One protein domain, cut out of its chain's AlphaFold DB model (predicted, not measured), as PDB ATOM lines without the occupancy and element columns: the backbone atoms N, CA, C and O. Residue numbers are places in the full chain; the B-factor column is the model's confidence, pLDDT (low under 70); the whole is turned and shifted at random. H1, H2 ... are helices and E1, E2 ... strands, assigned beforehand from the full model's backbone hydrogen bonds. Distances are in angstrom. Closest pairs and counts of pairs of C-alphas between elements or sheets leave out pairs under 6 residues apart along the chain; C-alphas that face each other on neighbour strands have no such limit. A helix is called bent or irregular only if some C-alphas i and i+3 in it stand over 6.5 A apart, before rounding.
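Overview. This is residues 12 to 150 of the 244 residues of an uncharacterized protein of Hypocrea atroviridis (strain ATCC 20476 / IMI 206040) (UniProt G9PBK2). Three long helices, H1, H2 and H6, form a bundle with H6 as the hub; H3 crosses H2, H7 crosses H6, H4 and H5 pack on H6, and a small sheet of two short strands, E1 and E2, lies at one end, where E2 meets the last residues of H6. The 139 printed residues follow the order H1 H2 E1 H3 E2 H4 H5 H6 H7, mostly helix, the sheet antiparallel. The whole is compact, radius of gyration of the C-alphas 14.3 A, and spans 42 by 30 by 30 A.

Arrangement. E1, residues 55 to 57, and E2, 91 to 93, are antiparallel at 154 degrees; N 56 and O 92 are within hydrogen-bond range at 2.9 A. The closest C-alphas of E2 and H6, residues 113 to 131, are Ile 92 and Gln 131, 5.9 A. H6 touches H1, residues 12 to 28, opposite ways at a shallow tilt of 9 degrees, closest C-alphas Leu 22 and Ala 121, 6.8 A. With residues 113 to 120 alone it touches H2, residues 33 to 50, closest C-alphas Pro 33 and Trp 114, 5.5 A. H2, with residues 43 to 47 alone, touches H3, residues 58 to 71, at a steep tilt of 58 degrees, closest C-alphas Ile 43 and Glu 68, 5.8 A. H6 also touches H7, residues 139 to 145, with residues 118 to 125 alone, about perpendicular at 79 degrees, closest C-alphas Asp 122 and Phe 139, 4.8 A. With residues 120 to 124 alone, it touches H5, residues 100 to 106, closest C-alphas Leu 100 and Leu 124, 7.0 A. H4, residues 94 to 97, only just touches H6, at its residues 124 to 127 alone, with 3 pairs of C-alphas within 8 A, the closest Ala 96 and Val 127, 6.8 A. Every O i to N i+4 pair is within hydrogen-bond range in H1, H2, H3 and H7, 14 of 15 in H6, and 1 of 3 in H5, beside 3 of 4 O i to N i+3 pairs; H4 is too short for such a pair.

Along the chain. H1 begins at C-alpha 12 (22.096, -5.029, -12.703) and is 24.1 A long, H2 26.1 A, H3 19.9 A and H6 27.3 A. H5 is irregular, C-alphas 101 and 104 being 7.9 A apart. H7 ends at C-alpha 145 (28.690, -3.802, 2.879).

Size, cuts and confidence. The C-alphas farthest apart, Ser 85 and Thr 111, are 44.5 A apart. The printed part has no cut; the link from H3 to E2, residues 72 to 90, is long. Of the 26 residues with pLDDT under 70, 76 to 90 are the longest run.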
ATOM      1  N   ILE A  12      21.832  -5.405 -14.097       72.19
ATOM      2  CA  ILE A  12      22.096  -5.029 -12.703       72.19
ATOM      3  C   ILE A  12      22.106  -6.277 -11.814       72.19
ATOM      4  O   ILE A  12      23.070  -6.490 -11.086       72.19
ATOM      5  N   SER A  13      21.118  -7.162 -11.964       72.69
ATOM      6  CA  SER A  13      21.062  -8.423 -11.218       72.69
ATOM      7  C   SER A  13      22.218  -9.364 -11.560       72.69
ATOM      8  O   SER A  13      22.674 -10.120 -10.709       72.69
ATOM      9  N   ASP A  14      22.721  -9.335 -12.800       74.50
ATOM     10  CA  ASP A  14      23.899 -10.123 -13.166       74.50
ATOM     11  C   ASP A  14      25.180  -9.630 -12.475       74.50
ATOM     12  O   ASP A  14      26.062 -10.444 -12.185       74.50
ATOM     13  N   LEU A  15      25.280  -8.326 -12.209       77.50
ATOM     14  CA  LEU A  15      26.392  -7.734 -11.470       77.50
ATOM     15  C   LEU A  15      26.271  -7.894  -9.962       77.50
ATOM     16  O   LEU A  15      27.277  -8.211  -9.342       77.50
ATOM     17  N   GLU A  16      25.082  -7.736  -9.387       76.56
ATOM     18  CA  GLU A  16      24.836  -8.050  -7.972       76.56
ATOM     19  C   GLU A  16      25.206  -9.511  -7.681       76.56
ATOM     20  O   GLU A  16      25.908  -9.814  -6.723       76.56
ATOM     21  N   ASP A  17      24.865 -10.423  -8.591       75.75
ATOM     22  CA  ASP A  17      25.303 -11.814  -8.504       75.75
ATOM     23  C   ASP A  17      26.829 -11.984  -8.554       75.75
ATOM     24  O   ASP A  17      27.363 -12.893  -7.916       75.75
ATOM     25  N   LEU A  18      27.536 -11.176  -9.354       82.19
ATOM     26  CA  LEU A  18      29.001 -11.193  -9.396       82.19
ATOM     27  C   LEU A  18      29.587 -10.686  -8.080       82.19
ATOM     28  O   LEU A  18      30.566 -11.253  -7.602       82.19
ATOM     29  N   GLU A  19      29.004  -9.621  -7.528       82.94
ATOM     30  CA  GLU A  19      29.374  -9.058  -6.230       82.94
ATOM     31  C   GLU A  19      29.257 -10.127  -5.154       82.94
ATOM     32  O   GLU A  19      30.261 -10.448  -4.522       82.94
ATOM     33  N   ASP A  20      28.085 -10.749  -5.032       78.25
ATOM     34  CA  ASP A  20      27.828 -11.845  -4.101       78.25
ATOM     35  C   ASP A  20      28.843 -12.977  -4.259       78.25
ATOM     36  O   ASP A  20      29.367 -13.502  -3.281       78.25
ATOM     37  N   LEU A  21      29.113 -13.382  -5.500       82.75
ATOM     38  CA  LEU A  21      29.966 -14.524  -5.805       82.75
ATOM     39  C   LEU A  21      31.436 -14.235  -5.471       82.75
ATOM     40  O   LEU A  21      32.097 -15.077  -4.861       82.75
ATOM     41  N   LEU A  22      31.939 -13.042  -5.798       85.56
ATOM     42  CA  LEU A  22      33.288 -12.615  -5.425       85.56
ATOM     43  C   LEU A  22      33.412 -12.395  -3.911       85.56
ATOM     44  O   LEU A  22      34.409 -12.821  -3.330       85.56
ATOM     45  N   CYS A  23      32.404 -11.795  -3.268       81.69
ATOM     46  CA  CYS A  23      32.362 -11.597  -1.817       81.69
ATOM     47  C   CYS A  23      32.335 -12.932  -1.073       81.69
ATOM     48  O   CYS A  23      33.068 -13.125  -0.104       81.69
ATOM     49  N   HIS A  24      31.531 -13.885  -1.536       80.06
ATOM     50  CA  HIS A  24      31.465 -15.214  -0.945       80.06
ATOM     51  C   HIS A  24      32.787 -15.964  -1.111       80.06
ATOM     52  O   HIS A  24      33.300 -16.528  -0.148       80.06
ATOM     53  N   HIS A  25      33.381 -15.916  -2.305       85.50
ATOM     54  CA  HIS A  25      34.655 -16.566  -2.581       85.50
ATOM     55  C   HIS A  25      35.781 -16.001  -1.709       85.50
ATOM     56  O   HIS A  25      36.459 -16.760  -1.023       85.50
ATOM     57  N   ILE A  26      35.945 -14.677  -1.656       82.94
ATOM     58  CA  ILE A  26      37.001 -14.059  -0.845       82.94
ATOM     59  C   ILE A  26      36.773 -14.280   0.660       82.94
ATOM     60  O   ILE A  26      37.728 -14.498   1.404       82.94
ATOM     61  N   THR A  27      35.511 -14.317   1.106       76.50
ATOM     62  CA  THR A  27      35.142 -14.592   2.505       76.50
ATOM     63  C   THR A  27      35.385 -16.051   2.889       76.50
ATOM     64  O   THR A  27      35.876 -16.325   3.981       76.50
ATOM     65  N   ASN A  28      35.092 -17.008   2.013       75.12
ATOM     66  CA  ASN A  28      35.369 -18.419   2.286       75.12
ATOM     67  C   ASN A  28      36.862 -18.741   2.189       75.12
ATOM     68  O   ASN A  28      37.358 -19.607   2.908       75.12
ATOM     69  N   SER A  29      37.596 -17.993   1.367       72.38
ATOM     70  CA  SER A  29      39.054 -18.058   1.265       72.38
ATOM     71  C   SER A  29      39.770 -17.245   2.353       72.38
ATOM     72  O   SER A  29      40.971 -17.012   2.244       72.38
ATOM     73  N   LYS A  30      39.083 -16.865   3.448       64.44
ATOM     74  CA  LYS A  30      39.630 -16.117   4.607       64.44
ATOM     75  C   LYS A  30      40.913 -16.690   5.214       64.44
ATOM     76  O   LYS A  30      41.618 -15.979   5.918       64.44
ATOM     77  N   GLN A  31      41.229 -17.957   4.963       64.19
ATOM     78  CA  GLN A  31      42.449 -18.594   5.466       64.19
ATOM     79  C   GLN A  31      43.626 -18.543   4.478       64.19
ATOM     80  O   GLN A  31      44.752 -18.816   4.886       64.19
ATOM     81  N   SER A  32      43.399 -18.204   3.201       83.06
ATOM     82  CA  SER A  32      44.464 -18.062   2.201       83.06
ATOM     83  C   SER A  32      44.055 -17.117   1.052       83.06
ATOM     84  O   SER A  32      43.339 -17.525   0.130       83.06
ATOM     85  N   PRO A  33      44.527 -15.857   1.057       83.38
ATOM     86  CA  PRO A  33      44.339 -14.928  -0.066       83.38
ATOM     87  C   PRO A  33      45.069 -15.371  -1.347       83.38
ATOM     88  O   PRO A  33      44.662 -15.023  -2.461       83.38
ATOM     89  N   GLU A  34      46.129 -16.171  -1.220       86.12
ATOM     90  CA  GLU A  34      46.817 -16.793  -2.350       86.12
ATOM     91  C   GLU A  34      45.920 -17.821  -3.033       86.12
ATOM     92  O   GLU A  34      45.821 -17.805  -4.257       86.12
ATOM     93  N   LEU A  35      45.204 -18.641  -2.257       86.38
ATOM     94  CA  LEU A  35      44.248 -19.610  -2.791       86.38
ATOM     95  C   LEU A  35      43.134 -18.910  -3.579       86.38
ATOM     96  O   LEU A  35      42.843 -19.318  -4.700       86.38
ATOM     97  N   PHE A  36      42.573 -17.817  -3.044       89.44
ATOM     98  CA  PHE A  36      41.616 -16.985  -3.784       89.44
ATOM     99  C   PHE A  36      42.208 -16.504  -5.113       89.44
ATOM    100  O   PHE A  36      41.584 -16.619  -6.167       89.44
ATOM    101  N   THR A  37      43.433 -15.978  -5.066       88.56
ATOM    102  CA  THR A  37      44.126 -15.461  -6.249       88.56
ATOM    103  C   THR A  37      44.321 -16.555  -7.298       88.56
ATOM    104  O   THR A  37      44.000 -16.343  -8.465       88.56
ATOM    105  N   GLU A  38      44.815 -17.728  -6.903       89.25
ATOM    106  CA  GLU A  38      45.025 -18.877  -7.788       89.25
ATOM    107  C   GLU A  38      43.712 -19.368  -8.406       89.25
ATOM    108  O   GLU A  38      43.632 -19.547  -9.620       89.25
ATOM    109  N   GLN A  39      42.654 -19.489  -7.602       91.06
ATOM    110  CA  GLN A  39      41.339 -19.933  -8.062       91.06
ATOM    111  C   GLN A  39      40.715 -18.950  -9.057       91.06
ATOM    112  O   GLN A  39      40.245 -19.359 -10.117       91.06
ATOM    113  N   VAL A  40      40.762 -17.640  -8.781       90.69
ATOM    114  CA  VAL A  40      40.282 -16.620  -9.732       90.69
ATOM    115  C   VAL A  40      41.057 -16.688 -11.049       90.69
ATOM    116  O   VAL A  40      40.468 -16.550 -12.122       90.69
ATOM    117  N   MET A  41      42.366 -16.926 -10.991       90.38
ATOM    118  CA  MET A  41      43.214 -17.041 -12.175       90.38
ATOM    119  C   MET A  41      42.879 -18.279 -13.004       90.38
ATOM    120  O   MET A  41      42.714 -18.174 -14.219       90.38
ATOM    121  N   ASP A  42      42.713 -19.435 -12.366       90.12
ATOM    122  CA  ASP A  42      42.318 -20.663 -13.056       90.12
ATOM    123  C   ASP A  42      40.927 -20.534 -13.688       90.12
ATOM    124  O   ASP A  42      40.743 -20.911 -14.849       90.12
ATOM    125  N   ILE A  43      39.972 -19.908 -12.990       91.12
ATOM    126  CA  ILE A  43      38.649 -19.585 -13.543       91.12
ATOM    127  C   ILE A  43      38.786 -18.710 -14.791       91.12
ATOM    128  O   ILE A  43      38.252 -19.050 -15.848       91.12
ATOM    129  N   LEU A  44      39.520 -17.595 -14.709       90.94
ATOM    130  CA  LEU A  44      39.694 -16.691 -15.848       90.94
ATOM    131  C   LEU A  44      40.379 -17.390 -17.020       90.94
ATOM    132  O   LEU A  44      39.944 -17.241 -18.160       90.94
ATOM    133  N   LYS A  45      41.416 -18.188 -16.762       90.69
ATOM    134  CA  LYS A  45      42.108 -18.976 -17.782       90.69
ATOM    135  C   LYS A  45      41.160 -19.939 -18.494       90.69
ATOM    136  O   LYS A  45      41.197 -20.013 -19.725       90.69
ATOM    137  N   ASN A  46      40.300 -20.631 -17.750       90.62
ATOM    138  CA  ASN A  46      39.332 -21.563 -18.318       90.62
ATOM    139  C   ASN A  46      38.275 -20.825 -19.146       90.62
ATOM    140  O   ASN A  46      38.113 -21.146 -20.325       90.62
ATOM    141  N   VAL A  47      37.663 -19.761 -18.610       89.00
ATOM    142  CA  VAL A  47      36.696 -18.920 -19.344       89.00
ATOM    143  C   VAL A  47      37.298 -18.383 -20.645       89.00
ATOM    144  O   VAL A  47      36.690 -18.482 -21.712       89.00
ATOM    145  N   LEU A  48      38.529 -17.866 -20.591       87.06
ATOM    146  CA  LEU A  48      39.247 -17.339 -21.755       87.06
ATOM    147  C   LEU A  48      39.634 -18.421 -22.777       87.06
ATOM    148  O   LEU A  48      39.975 -18.074 -23.913       87.06
ATOM    149  N   SER A  49      39.631 -19.700 -22.392       86.62
ATOM    150  CA  SER A  49      39.945 -20.834 -23.270       86.62
ATOM    151  C   SER A  49      38.723 -21.385 -24.014       86.62
ATOM    152  O   SER A  49      38.881 -21.888 -25.130       86.62
ATOM    153  N   ILE A  50      37.526 -21.244 -23.426       81.00
ATOM    154  CA  ILE A  50      36.250 -21.723 -23.982       81.00
ATOM    155  C   ILE A  50      35.932 -21.017 -25.302       81.00
ATOM    156  O   ILE A  50      35.423 -21.636 -26.236       81.00
ATOM    157  N   ASP A  51      36.262 -19.731 -25.402       71.25
ATOM    158  CA  ASP A  51      35.936 -18.919 -26.563       71.25
ATOM    159  C   ASP A  51      37.140 -18.088 -27.038       71.25
ATOM    160  O   ASP A  51      37.786 -17.359 -26.281       71.25
ATOM    161  N   ARG A  52      37.444 -18.219 -28.335       72.56
ATOM    162  CA  ARG A  52      38.543 -17.524 -29.024       72.56
ATOM    163  C   ARG A  52      38.092 -16.240 -29.717       72.56
ATOM    164  O   ARG A  52      38.882 -15.638 -30.447       72.56
ATOM    165  N   THR A  53      36.840 -15.834 -29.543       76.94
ATOM    166  CA  THR A  53      36.353 -14.550 -30.039       76.94
ATOM    167  C   THR A  53      37.135 -13.386 -29.422       76.94
ATOM    168  O   THR A  53      37.745 -13.469 -28.354       76.94
ATOM    169  N   THR A  54      37.138 -12.257 -30.130       78.88
ATOM    170  CA  THR A  54      37.748 -11.011 -29.644       78.88
ATOM    171  C   THR A  54      36.908 -10.329 -28.567       78.88
ATOM    172  O   THR A  54      37.392  -9.411 -27.902       78.88
ATOM    173  N   HIS A  55      35.647 -10.736 -28.413       81.69
ATOM    174  CA  HIS A  55      34.691 -10.109 -27.520       81.69
ATOM    175  C   HIS A  55      33.595 -11.084 -27.096       81.69
ATOM    176  O   HIS A  55      33.118 -11.879 -27.900       81.69
ATOM    177  N   TRP A  56      33.117 -10.912 -25.869       84.62
ATOM    178  CA  TRP A  56      31.934 -11.582 -25.342       84.62
ATOM    179  C   TRP A  56      30.767 -10.612 -25.238       84.62
ATOM    180  O   TRP A  56      30.957  -9.408 -25.062       84.62
ATOM    181  N   SER A  57      29.540 -11.130 -25.257       81.81
ATOM    182  CA  SER A  57      28.466 -10.426 -24.551       81.81
ATOM    183  C   SER A  57      28.745 -10.512 -23.048       81.81
ATOM    184  O   SER A  57      29.274 -11.523 -22.577       81.81
ATOM    185  N   ILE A  58      28.388  -9.485 -22.275       79.56
ATOM    186  CA  ILE A  58      28.504  -9.572 -20.813       79.56
ATOM    187  C   ILE A  58      27.788 -10.820 -20.289       79.56
ATOM    188  O   ILE A  58      28.364 -11.562 -19.501       79.56
ATOM    189  N   LYS A  59      26.570 -11.096 -20.768       78.75
ATOM    190  CA  LYS A  59      25.775 -12.248 -20.322       78.75
ATOM    191  C   LYS A  59      26.482 -13.578 -20.578       78.75
ATOM    192  O   LYS A  59      26.537 -14.424 -19.690       78.75
ATOM    193  N   SER A  60      27.071 -13.758 -21.762       81.50
ATOM    194  CA  SER A  60      27.826 -14.978 -22.080       81.50
ATOM    195  C   SER A  60      29.080 -15.123 -21.223       81.50
ATOM    196  O   SER A  60      29.383 -16.232 -20.798       81.50
ATOM    197  N   PHE A  61      29.784 -14.021 -20.949       85.88
ATOM    198  CA  PHE A  61      30.961 -14.036 -20.080       85.88
ATOM    199  C   PHE A  61      30.587 -14.364 -18.630       85.88
ATOM    200  O   PHE A  61      31.170 -15.261 -18.033       85.88
ATOM    201  N   MET A  62      29.572 -13.688 -18.088       84.69
ATOM    202  CA  MET A  62      29.062 -13.910 -16.734       84.69
ATOM    203  C   MET A  62      28.573 -15.342 -16.532       84.69
ATOM    204  O   MET A  62      28.834 -15.942 -15.493       84.69
ATOM    205  N   ARG A  63      27.906 -15.915 -17.540       82.44
ATOM    206  CA  ARG A  63      27.510 -17.324 -17.523       82.44
ATOM    207  C   ARG A  63      28.722 -18.253 -17.467       82.44
ATOM    208  O   ARG A  63      28.771 -19.083 -16.571       82.44
ATOM    209  N   ALA A  64      29.692 -18.085 -18.368       86.56
ATOM    210  CA  ALA A  64      30.898 -18.916 -18.384       86.56
ATOM    211  C   ALA A  64      31.668 -18.823 -17.057       86.56
ATOM    212  O   ALA A  64      32.130 -19.827 -16.528       86.56
ATOM    213  N   LEU A  65      31.743 -17.622 -16.476       89.06
ATOM    214  CA  LEU A  65      32.360 -17.406 -15.173       89.06
ATOM    215  C   LEU A  65      31.619 -18.171 -14.066       89.06
ATOM    216  O   LEU A  65      32.254 -18.894 -13.308       89.06
ATOM    217  N   ARG A  66      30.284 -18.092 -14.001       85.75
ATOM    218  CA  ARG A  66      29.484 -18.855 -13.022       85.75
ATOM    219  C   ARG A  66      29.621 -20.367 -13.194       85.75
ATOM    220  O   ARG A  66      29.708 -21.078 -12.200       85.75
ATOM    221  N   GLU A  67      29.633 -20.850 -14.434       86.44
ATOM    222  CA  GLU A  67      29.832 -22.270 -14.740       86.44
ATOM    223  C   GLU A  67      31.181 -22.762 -14.197       86.44
ATOM    224  O   GLU A  67      31.220 -23.781 -13.514       86.44
ATOM    225  N   GLU A  68      32.262 -22.002 -14.390       89.38
ATOM    226  CA  GLU A  68      33.577 -22.333 -13.828       89.38
ATOM    227  C   GLU A  68      33.603 -22.286 -12.292       89.38
ATOM    228  O   GLU A  68      34.142 -23.193 -11.657       89.38
ATOM    229  N   TYR A  69      32.963 -21.291 -11.673       87.56
ATOM    230  CA  TYR A  69      32.822 -21.231 -10.211       87.56
ATOM    231  C   TYR A  69      32.074 -22.449  -9.647       87.56
ATOM    232  O   TYR A  69      32.474 -23.005  -8.622       87.56
ATOM    233  N   ALA A  70      31.013 -22.891 -10.324       85.19
ATOM    234  CA  ALA A  70      30.255 -24.078  -9.939       85.19
ATOM    235  C   ALA A  70      31.066 -25.370 -10.143       85.19
ATOM    236  O   ALA A  70      31.072 -26.237  -9.268       85.19
ATOM    237  N   LEU A  71      31.805 -25.489 -11.253       86.38
ATOM    238  CA  LEU A  71      32.692 -26.628 -11.528       86.38
ATOM    239  C   LEU A  71      33.779 -26.783 -10.458       86.38
ATOM    240  O   LEU A  71      34.089 -27.904 -10.050       86.38
ATOM    241  N   GLN A  72      34.316 -25.665  -9.972       86.38
ATOM    242  CA  GLN A  72      35.317 -25.643  -8.905       86.38
ATOM    243  C   GLN A  72      34.717 -25.725  -7.491       86.38
ATOM    244  O   GLN A  72      35.466 -25.756  -6.519       86.38
ATOM    245  N   LYS A  73      33.383 -25.821  -7.360       84.00
ATOM    246  CA  LYS A  73      32.654 -25.871  -6.077       84.00
ATOM    247  C   LYS A  73      32.929 -24.658  -5.177       84.00
ATOM    248  O   LYS A  73      32.994 -24.788  -3.958       84.00
ATOM    249  N   LEU A  74      33.097 -23.486  -5.788       81.69
ATOM    250  CA  LEU A  74      33.355 -22.213  -5.100       81.69
ATOM    251  C   LEU A  74      32.069 -21.428  -4.808       81.69
ATOM    252  O   LEU A  74      32.103 -20.370  -4.184       81.69
ATOM    253  N   THR A  75      30.925 -21.926  -5.279       71.94
ATOM    254  CA  THR A  75      29.606 -21.365  -5.001       71.94
ATOM    255  C   THR A  75      28.574 -22.480  -4.871       71.94
ATOM    256  O   THR A  75      28.598 -23.445  -5.636       71.94
ATOM    257  N   ASP A  76      27.649 -22.323  -3.924       64.69
ATOM    258  CA  ASP A  76      26.487 -23.208  -3.759       64.69
ATOM    259  C   ASP A  76      25.331 -22.838  -4.709       64.69
ATOM    260  O   ASP A  76      24.330 -23.553  -4.802       64.69
ATOM    261  N   LYS A  77      25.436 -21.702  -5.417       61.69
ATOM    262  CA  LYS A  77      24.412 -21.241  -6.360       61.69
ATOM    263  C   LYS A  77      24.558 -22.010  -7.679       61.69
ATOM    264  O   LYS A  77      25.528 -21.816  -8.409       61.69
ATOM    265  N   GLU A  78      23.577 -22.852  -8.018       56.94
ATOM    266  CA  GLU A  78      23.541 -23.511  -9.330       56.94
ATOM    267  C   GLU A  78      23.511 -22.464 -10.463       56.94
ATOM    268  O   GLU A  78      22.701 -21.523 -10.414       56.94
ATOM    269  N   PRO A  79      24.355 -22.608 -11.505       57.09
ATOM    270  CA  PRO A  79      24.354 -21.692 -12.634       57.09
ATOM    271  C   PRO A  79      22.982 -21.737 -13.306       57.09
ATOM    272  O   PRO A  79      22.508 -22.775 -13.770       57.09
ATOM    273  N   THR A  80      22.300 -20.595 -13.328       54.97
ATOM    274  CA  THR A  80      20.971 -20.509 -13.925       54.97
ATOM    275  C   THR A  80      21.119 -20.525 -15.445       54.97
ATOM    276  O   THR A  80      21.691 -19.603 -16.028       54.97
ATOM    277  N   PHE A  81      20.604 -21.573 -16.093       50.84
ATOM    278  CA  PHE A  81      20.596 -21.699 -17.551       50.84
ATOM    279  C   PHE A  81      19.564 -20.755 -18.168       50.84
ATOM    280  O   PHE A  81      18.452 -21.158 -18.508       50.84
ATOM    281  N   ASP A  82      19.928 -19.482 -18.306       56.12
ATOM    282  CA  ASP A  82      19.183 -18.570 -19.162       56.12
ATOM    283  C   ASP A  82      19.771 -18.645 -20.581       56.12
ATOM    284  O   ASP A  82      20.856 -18.136 -20.880       56.12
ATOM    285  N   HIS A  83      19.082 -19.381 -21.457       51.50
ATOM    286  CA  HIS A  83      19.436 -19.515 -22.873       51.50
ATOM    287  C   HIS A  83      18.966 -18.316 -23.711       51.50
ATOM    288  O   HIS A  83      19.085 -18.358 -24.937       51.50
ATOM    289  N   ALA A  84      18.436 -17.258 -23.084       47.50
ATOM    290  CA  ALA A  84      17.988 -16.066 -23.785       47.50
ATOM    291  C   ALA A  84      19.154 -15.418 -24.551       47.50
ATOM    292  O   ALA A  84      20.049 -14.778 -23.995       47.50
ATOM    293  N   SER A  85      19.134 -15.626 -25.868       54.50
ATOM    294  CA  SER A  85      20.060 -15.075 -26.844       54.50
ATOM    295  C   SER A  85      19.913 -13.559 -26.891       54.50
ATOM    296  O   SER A  85      19.089 -13.021 -27.631       54.50
ATOM    297  N   HIS A  86      20.731 -12.857 -26.123       51.47
ATOM    298  CA  HIS A  86      20.898 -11.426 -26.299       51.47
ATOM    299  C   HIS A  86      22.371 -11.137 -26.570       51.47
ATOM    300  O   HIS A  86      23.134 -10.749 -25.695       51.47
ATOM    301  N   GLU A  87      22.741 -11.285 -27.846       54.38
ATOM    302  CA  GLU A  87      23.933 -10.694 -28.482       54.38
ATOM    303  C   GLU A  87      23.941  -9.148 -28.440       54.38
ATOM    304  O   GLU A  87      24.771  -8.490 -29.079       54.38
ATOM    305  N   SER A  88      23.018  -8.530 -27.705       57.28
ATOM    306  CA  SER A  88      22.974  -7.093 -27.519       57.28
ATOM    307  C   SER A  88      23.930  -6.662 -26.415       57.28
ATOM    308  O   SER A  88      24.079  -7.318 -25.388       57.28
ATOM    309  N   TRP A  89      24.558  -5.519 -26.677       55.69
ATOM    310  CA  TRP A  89      25.332  -4.698 -25.755       55.69
ATOM    311  C   TRP A  89      24.911  -4.805 -24.273       55.69
ATOM    312  O   TRP A  89      23.713  -4.825 -23.996       55.69
ATOM    313  N   PRO A  90      25.871  -4.753 -23.331       68.19
ATOM    314  CA  PRO A  90      27.271  -4.375 -23.540       68.19
ATOM    315  C   PRO A  90      28.185  -5.560 -23.887       68.19
ATOM    316  O   PRO A  90      27.908  -6.716 -23.563       68.19
ATOM    317  N   ARG A  91      29.285  -5.261 -24.589       79.81
ATOM    318  CA  ARG A  91      30.306  -6.240 -24.988       79.81
ATOM    319  C   ARG A  91      31.532  -6.110 -24.096       79.81
ATOM    320  O   ARG A  91      31.959  -4.998 -23.812       79.81
ATOM    321  N   ILE A  92      32.118  -7.238 -23.722       83.00
ATOM    322  CA  ILE A  92      33.398  -7.300 -23.023       83.00
ATOM    323  C   ILE A  92      34.473  -7.613 -24.051       83.00
ATOM    324  O   ILE A  92      34.472  -8.687 -24.650       83.00
ATOM    325  N   ASN A  93      35.400  -6.680 -24.249       83.81
ATOM    326  CA  ASN A  93      36.556  -6.919 -25.103       83.81
ATOM    327  C   ASN A  93      37.546  -7.855 -24.410       83.81
ATOM    328  O   ASN A  93      37.896  -7.646 -23.246       83.81
ATOM    329  N   ARG A  94      38.074  -8.836 -25.148       84.44
ATOM    330  CA  ARG A  94      39.088  -9.762 -24.630       84.44
ATOM    331  C   ARG A  94      40.317  -9.051 -24.085       84.44
ATOM    332  O   ARG A  94      40.820  -9.423 -23.032       84.44
ATOM    333  N   THR A  95      40.724  -7.968 -24.738       83.56
ATOM    334  CA  THR A  95      41.856  -7.130 -24.326       83.56
ATOM    335  C   THR A  95      41.679  -6.470 -22.957       83.56
ATOM    336  O   THR A  95      42.673  -6.056 -22.369       83.56
ATOM    337  N   ALA A  96      40.451  -6.369 -22.438       83.12
ATOM    338  CA  ALA A  96      40.180  -5.829 -21.108       83.12
ATOM    339  C   ALA A  96      40.269  -6.897 -20.000       83.12
ATOM    340  O   ALA A  96      40.618  -6.564 -18.873       83.12
ATOM    341  N   ILE A  97      39.984  -8.169 -20.316       86.38
ATOM    342  CA  ILE A  97      39.958  -9.279 -19.342       86.38
ATOM    343  C   ILE A  97      41.261 -10.079 -19.342       86.38
ATOM    344  O   ILE A  97      41.751 -10.465 -18.287       86.38
ATOM    345  N   GLU A  98      41.853 -10.324 -20.509       85.75
ATOM    346  CA  GLU A  98      43.075 -11.122 -20.657       85.75
ATOM    347  C   GLU A  98      44.264 -10.627 -19.807       85.75
ATOM    348  O   GLU A  98      44.992 -11.468 -19.273       85.75
ATOM    349  N   PRO A  99      44.457  -9.310 -19.580       84.31
ATOM    350  CA  PRO A  99      45.474  -8.830 -18.648       84.31
ATOM    351  C   PRO A  99      45.240  -9.256 -17.192       84.31
ATOM    352  O   PRO A  99      46.213  -9.441 -16.464       84.31
ATOM    353  N   LEU A 100      43.984  -9.445 -16.766       84.31
ATOM    354  CA  LEU A 100      43.651  -9.868 -15.399       84.31
ATOM    355  C   LEU A 100      44.172 -11.280 -15.120       84.31
ATOM    356  O   LEU A 100      44.754 -11.521 -14.070       84.31
ATOM    357  N   ASN A 101      44.092 -12.169 -16.116       83.25
ATOM    358  CA  ASN A 101      44.661 -13.519 -16.066       83.25
ATOM    359  C   ASN A 101      46.205 -13.545 -16.058       83.25
ATOM    360  O   ASN A 101      46.814 -14.604 -16.001       83.25
ATOM    361  N   ASN A 102      46.875 -12.400 -16.160       79.81
ATOM    362  CA  ASN A 102      48.328 -12.306 -16.007       79.81
ATOM    363  C   ASN A 102      48.714 -11.350 -14.872       79.81
ATOM    364  O   ASN A 102      49.896 -11.054 -14.684       79.81
ATOM    365  N   MET A 103      47.738 -10.850 -14.110       78.50
ATOM    366  CA  MET A 103      47.945  -9.819 -13.099       78.50
ATOM    367  C   MET A 103      48.981 -10.224 -12.036       78.50
ATOM    368  O   MET A 103      49.902  -9.439 -11.819       78.50
ATOM    369  N   PRO A 104      48.969 -11.452 -11.475       75.31
ATOM    370  CA  PRO A 104      49.960 -11.884 -10.483       75.31
ATOM    371  C   PRO A 104      51.395 -11.995 -11.007       75.31
ATOM    372  O   PRO A 104      52.305 -12.186 -10.203       75.31
ATOM    373  N   MET A 105      51.594 -11.957 -12.329       72.38
ATOM    374  CA  MET A 105      52.911 -12.010 -12.979       72.38
ATOM    375  C   MET A 105      53.378 -10.641 -13.482       72.38
ATOM    376  O   MET A 105      54.557 -10.454 -13.763       72.38
ATOM    377  N   THR A 106      52.453  -9.697 -13.652       65.88
ATOM    378  CA  THR A 106      52.705  -8.400 -14.301       65.88
ATOM    379  C   THR A 106      52.600  -7.220 -13.346       65.88
ATOM    380  O   THR A 106      53.081  -6.138 -13.671       65.88
ATOM    381  N   HIS A 107      51.974  -7.414 -12.188       68.06
ATOM    382  CA  HIS A 107      51.789  -6.393 -11.169       68.06
ATOM    383  C   HIS A 107      52.552  -6.787  -9.911       68.06
ATOM    384  O   HIS A 107      52.672  -7.970  -9.590       68.06
ATOM    385  N   ASP A 108      53.059  -5.777  -9.205       71.00
ATOM    386  CA  ASP A 108      53.644  -5.982  -7.889       71.00
ATOM    387  C   ASP A 108      52.575  -6.556  -6.952       71.00
ATOM    388  O   ASP A 108      51.478  -6.000  -6.823       71.00
ATOM    389  N   ARG A 109      52.887  -7.700  -6.338       69.12
ATOM    390  CA  ARG A 109      52.002  -8.344  -5.365       69.12
ATOM    391  C   ARG A 109      51.991  -7.586  -4.040       69.12
ATOM    392  O   ARG A 109      51.030  -7.718  -3.292       69.12
ATOM    393  N   GLY A 110      53.003  -6.752  -3.789       69.88
ATOM    394  CA  GLY A 110      53.193  -6.090  -2.508       69.88
ATOM    395  C   GLY A 110      53.542  -7.080  -1.396       69.88
ATOM    396  O   GLY A 110      53.749  -8.271  -1.627       69.88
ATOM    397  N   THR A 111      53.630  -6.562  -0.173       73.81
ATOM    398  CA  THR A 111      53.916  -7.351   1.034       73.81
ATOM    399  C   THR A 111      52.669  -7.950   1.669       73.81
ATOM    400  O   THR A 111      52.797  -8.897   2.437       73.81
ATOM    401  N   ASP A 112      51.487  -7.411   1.356       79.06
ATOM    402  CA  ASP A 112      50.201  -7.885   1.864       79.06
ATOM    403  C   ASP A 112      49.421  -8.658   0.778       79.06
ATOM    404  O   ASP A 112      48.901  -8.054  -0.172       79.06
ATOM    405  N   PRO A 113      49.301  -9.991   0.909       81.31
ATOM    406  CA  PRO A 113      48.534 -10.823  -0.010       81.31
ATOM    407  C   PRO A 113      47.039 -10.469  -0.081       81.31
ATOM    408  O   PRO A 113      46.428 -10.619  -1.143       81.31
ATOM    409  N   TRP A 114      46.443  -9.958   1.005       82.38
ATOM    410  CA  TRP A 114      45.026  -9.573   1.032       82.38
ATOM    411  C   TRP A 114      44.751  -8.352   0.163       82.38
ATOM    412  O   TRP A 114      43.831  -8.363  -0.660       82.38
ATOM    413  N   SER A 115      45.604  -7.336   0.255       83.31
ATOM    414  CA  SER A 115      45.583  -6.172  -0.628       83.31
ATOM    415  C   SER A 115      45.699  -6.552  -2.103       83.31
ATOM    416  O   SER A 115      45.143  -5.865  -2.965       83.31
ATOM    417  N   PHE A 116      46.417  -7.629  -2.438       85.12
ATOM    418  CA  PHE A 116      46.465  -8.127  -3.812       85.12
ATOM    419  C   PHE A 116      45.166  -8.838  -4.217       85.12
ATOM    420  O   PHE A 116      44.612  -8.522  -5.271       85.12
ATOM    421  N   ALA A 117      44.645  -9.734  -3.375       86.75
ATOM    422  CA  ALA A 117      43.394 -10.454  -3.618       86.75
ATOM    423  C   ALA A 117      42.200  -9.500  -3.816       86.75
ATOM    424  O   ALA A 117      41.473  -9.597  -4.809       86.75
ATOM    425  N   ILE A 118      42.049  -8.508  -2.932       87.25
ATOM    426  CA  ILE A 118      40.992  -7.488  -3.018       87.25
ATOM    427  C   ILE A 118      41.140  -6.666  -4.299       87.25
ATOM    428  O   ILE A 118      40.155  -6.374  -4.973       87.25
ATOM    429  N   ARG A 119      42.373  -6.324  -4.685       86.88
ATOM    430  CA  ARG A 119      42.646  -5.585  -5.924       86.88
ATOM    431  C   ARG A 119      42.311  -6.405  -7.164       86.88
ATOM    432  O   ARG A 119      41.766  -5.849  -8.110       86.88
ATOM    433  N   LEU A 120      42.609  -7.702  -7.173       88.88
ATOM    434  CA  LEU A 120      42.233  -8.592  -8.269       88.88
ATOM    435  C   LEU A 120      40.705  -8.659  -8.419       88.88
ATOM    436  O   LEU A 120      40.196  -8.507  -9.531       88.88
ATOM    437  N   ALA A 121      39.982  -8.807  -7.305       89.19
ATOM    438  CA  ALA A 121      38.522  -8.772  -7.288       89.19
ATOM    439  C   ALA A 121      37.976  -7.415  -7.775       89.19
ATOM    440  O   ALA A 121      37.098  -7.380  -8.638       89.19
ATOM    441  N   ASP A 122      38.563  -6.305  -7.309       88.75
ATOM    442  CA  ASP A 122      38.220  -4.941  -7.728       88.75
ATOM    443  C   ASP A 122      38.382  -4.737  -9.230       88.75
ATOM    444  O   ASP A 122      37.494  -4.174  -9.872       88.75
ATOM    445  N   GLN A 123      39.487  -5.217  -9.806       89.81
ATOM    446  CA  GLN A 123      39.732  -5.109 -11.238       89.81
ATOM    447  C   GLN A 123      38.752  -5.960 -12.047       89.81
ATOM    448  O   GLN A 123      38.180  -5.459 -13.014       89.81
ATOM    449  N   LEU A 124      38.510  -7.213 -11.654       90.69
ATOM    450  CA  LEU A 124      37.563  -8.086 -12.349       90.69
ATOM    451  C   LEU A 124      36.147  -7.500 -12.352       90.69
ATOM    452  O   LEU A 124      35.516  -7.390 -13.404       90.69
ATOM    453  N   TYR A 125      35.681  -7.059 -11.187       89.88
ATOM    454  CA  TYR A 125      34.372  -6.444 -11.013       89.88
ATOM    455  C   TYR A 125      34.233  -5.136 -11.810       89.88
ATOM    456  O   TYR A 125      33.292  -4.961 -12.594       89.88
ATOM    457  N   ASN A 126      35.197  -4.222 -11.680       88.56
ATOM    458  CA  ASN A 126      35.095  -2.912 -12.315       88.56
ATOM    459  C   ASN A 126      35.373  -2.928 -13.819       88.56
ATOM    460  O   ASN A 126      34.808  -2.095 -14.529       88.56
ATOM    461  N   VAL A 127      36.155  -3.876 -14.350       89.62
ATOM    462  CA  VAL A 127      36.280  -4.032 -15.808       89.62
ATOM    463  C   VAL A 127      34.909  -4.309 -16.425       89.62
ATOM    464  O   VAL A 127      34.552  -3.678 -17.420       89.62
ATOM    465  N   ILE A 128      34.099  -5.174 -15.813       86.56
ATOM    466  CA  ILE A 128      32.764  -5.510 -16.324       86.56
ATOM    467  C   ILE A 128      31.822  -4.303 -16.210       86.56
ATOM    468  O   ILE A 128      31.150  -3.961 -17.187       86.56
ATOM    469  N   ARG A 129      31.834  -3.587 -15.074       87.44
ATOM    470  CA  ARG A 129      31.060  -2.342 -14.892       87.44
ATOM    471  C   ARG A 129      31.402  -1.280 -15.931       87.44
ATOM    472  O   ARG A 129      30.502  -0.703 -16.539       87.44
ATOM    473  N   LEU A 130      32.690  -1.043 -16.175       86.19
ATOM    474  CA  LEU A 130      33.145  -0.023 -17.119       86.19
ATOM    475  C   LEU A 130      32.804  -0.390 -18.569       86.19
ATOM    476  O   LEU A 130      32.351   0.474 -19.320       86.19
ATOM    477  N   GLN A 131      32.936  -1.664 -18.963       82.12
ATOM    478  CA  GLN A 131      32.478  -2.125 -20.285       82.12
ATOM    479  C   GLN A 131      30.957  -1.955 -20.454       82.12
ATOM    480  O   GLN A 131      30.472  -1.739 -21.567       82.12
ATOM    481  N   ALA A 132      30.206  -1.970 -19.352       78.69
ATOM    482  CA  ALA A 132      28.779  -1.679 -19.318       78.69
ATOM    483  C   ALA A 132      28.409  -0.197 -19.161       78.69
ATOM    484  O   ALA A 132      27.228   0.117 -19.025       78.69
ATOM    485  N   LYS A 133      29.386   0.722 -19.205       80.56
ATOM    486  CA  LYS A 133      29.193   2.168 -18.987       80.56
ATOM    487  C   LYS A 133      28.624   2.521 -17.607       80.56
ATOM    488  O   LYS A 133      27.975   3.554 -17.454       80.56
ATOM    489  N   MET A 134      28.876   1.688 -16.604       77.56
ATOM    490  CA  MET A 134      28.522   1.984 -15.222       77.56
ATOM    491  C   MET A 134      29.681   2.646 -14.475       77.56
ATOM    492  O   MET A 134      30.844   2.413 -14.818       77.56
ATOM    493  N   PRO A 135      29.391   3.460 -13.443       78.31
ATOM    494  CA  PRO A 135      30.432   4.084 -12.643       78.31
ATOM    495  C   PRO A 135      31.246   3.035 -11.883       78.31
ATOM    496  O   PRO A 135      30.715   2.002 -11.453       78.31
ATOM    497  N   TYR A 136      32.529   3.341 -11.695       84.69
ATOM    498  CA  TYR A 136      33.423   2.595 -10.815       84.69
ATOM    499  C   TYR A 136      32.837   2.535  -9.398       84.69
ATOM    500  O   TYR A 136      32.420   3.565  -8.869       84.69
ATOM    501  N   LYS A 137      32.811   1.340  -8.802       83.56
ATOM    502  CA  LYS A 137      32.459   1.122  -7.393       83.56
ATOM    503  C   LYS A 137      33.626   0.357  -6.749       83.56
ATOM    504  O   LYS A 137      33.910  -0.755  -7.195       83.56
ATOM    505  N   PRO A 138      34.341   0.940  -5.770       83.50
ATOM    506  CA  PRO A 138      35.435   0.261  -5.087       83.50
ATOM    507  C   PRO A 138      34.953  -1.053  -4.472       83.50
ATOM    508  O   PRO A 138      34.021  -1.062  -3.673       83.50
ATOM    509  N   PHE A 139      35.601  -2.164  -4.808       84.00
ATOM    510  CA  PHE A 139      35.155  -3.471  -4.326       84.00
ATOM    511  C   PHE A 139      35.371  -3.652  -2.818       84.00
ATOM    512  O   PHE A 139      34.641  -4.399  -2.182       84.00
ATOM    513  N   ILE A 140      36.296  -2.900  -2.212       79.31
ATOM    514  CA  ILE A 140      36.448  -2.853  -0.751       79.31
ATOM    515  C   ILE A 140      35.182  -2.341  -0.041       79.31
ATOM    516  O   ILE A 140      34.856  -2.821   1.038       79.31
ATOM    517  N   GLU A 141      34.435  -1.415  -0.652       79.25
ATOM    518  CA  GLU A 141      33.163  -0.933  -0.094       79.25
ATOM    519  C   GLU A 141      32.090  -2.017  -0.197       79.25
ATOM    520  O   GLU A 141      31.359  -2.242   0.757       79.25
ATOM    521  N   VAL A 142      32.058  -2.749  -1.317       79.00
ATOM    522  CA  VAL A 142      31.164  -3.905  -1.507       79.00
ATOM    523  C   VAL A 142      31.450  -4.988  -0.463       79.00
ATOM    524  O   VAL A 142      30.527  -5.566   0.102       79.00
ATOM    525  N   LEU A 143      32.727  -5.245  -0.170       78.31
ATOM    526  CA  LEU A 143      33.136  -6.200   0.857       78.31
ATOM    527  C   LEU A 143      32.689  -5.765   2.255       78.31
ATOM    528  O   LEU A 143      32.103  -6.571   2.977       78.31
ATOM    529  N   ALA A 144      32.894  -4.494   2.604       74.31
ATOM    530  CA  ALA A 144      32.437  -3.940   3.875       74.31
ATOM    531  C   ALA A 144      30.901  -3.997   4.011       74.31
ATOM    532  O   ALA A 144      30.390  -4.412   5.049       74.31
ATOM    533  N   GLU A 145      30.158  -3.667   2.947       74.38
ATOM    534  CA  GLU A 145      28.690  -3.802   2.879       74.38
ATOM    535  C   GLU A 145      28.225  -5.252   3.121       74.38
ATOM    536  O   GLU A 145      27.154  -5.474   3.684       74.38
ATOM    537  N   ASN A 146      29.046  -6.237   2.742       66.88
ATOM    538  CA  ASN A 146      28.792  -7.669   2.928       66.88
ATOM    539  C   ASN A 146      29.381  -8.246   4.233       66.88
ATOM    540  O   ASN A 146      29.393  -9.464   4.417       66.88
ATOM    541  N   GLY A 147      29.856  -7.398   5.153       63.41
ATOM    542  CA  GLY A 147      30.378  -7.823   6.457       63.41
ATOM    543  C   GLY A 147      31.731  -8.535   6.389       63.41
ATOM    544  O   GLY A 147      32.053  -9.362   7.248       63.41
ATOM    545  N   PHE A 148      32.522  -8.272   5.348       68.50
ATOM    546  CA  PHE A 148      33.907  -8.718   5.290       68.50
ATOM    547  C   PHE A 148      34.798  -7.745   6.065       68.50
ATOM    548  O   PHE A 148      35.086  -6.651   5.584       68.50
ATOM    549  N   ASP A 149      35.283  -8.189   7.224       65.50
ATOM    550  CA  ASP A 149      36.432  -7.584   7.891       65.50
ATOM    551  C   ASP A 149      37.718  -8.229   7.354       65.50
ATOM    552  O   ASP A 149      37.895  -9.450   7.503       65.50
ATOM    553  N   PRO A 150      38.614  -7.457   6.705       61.44
ATOM    554  CA  PRO A 150      39.967  -7.919   6.434       61.44
ATOM    555  C   PRO A 150      40.622  -8.319   7.763       61.44
ATOM    556  O   PRO A 150      40.384  -7.645   8.767       61.44
TER     557      PRO A 150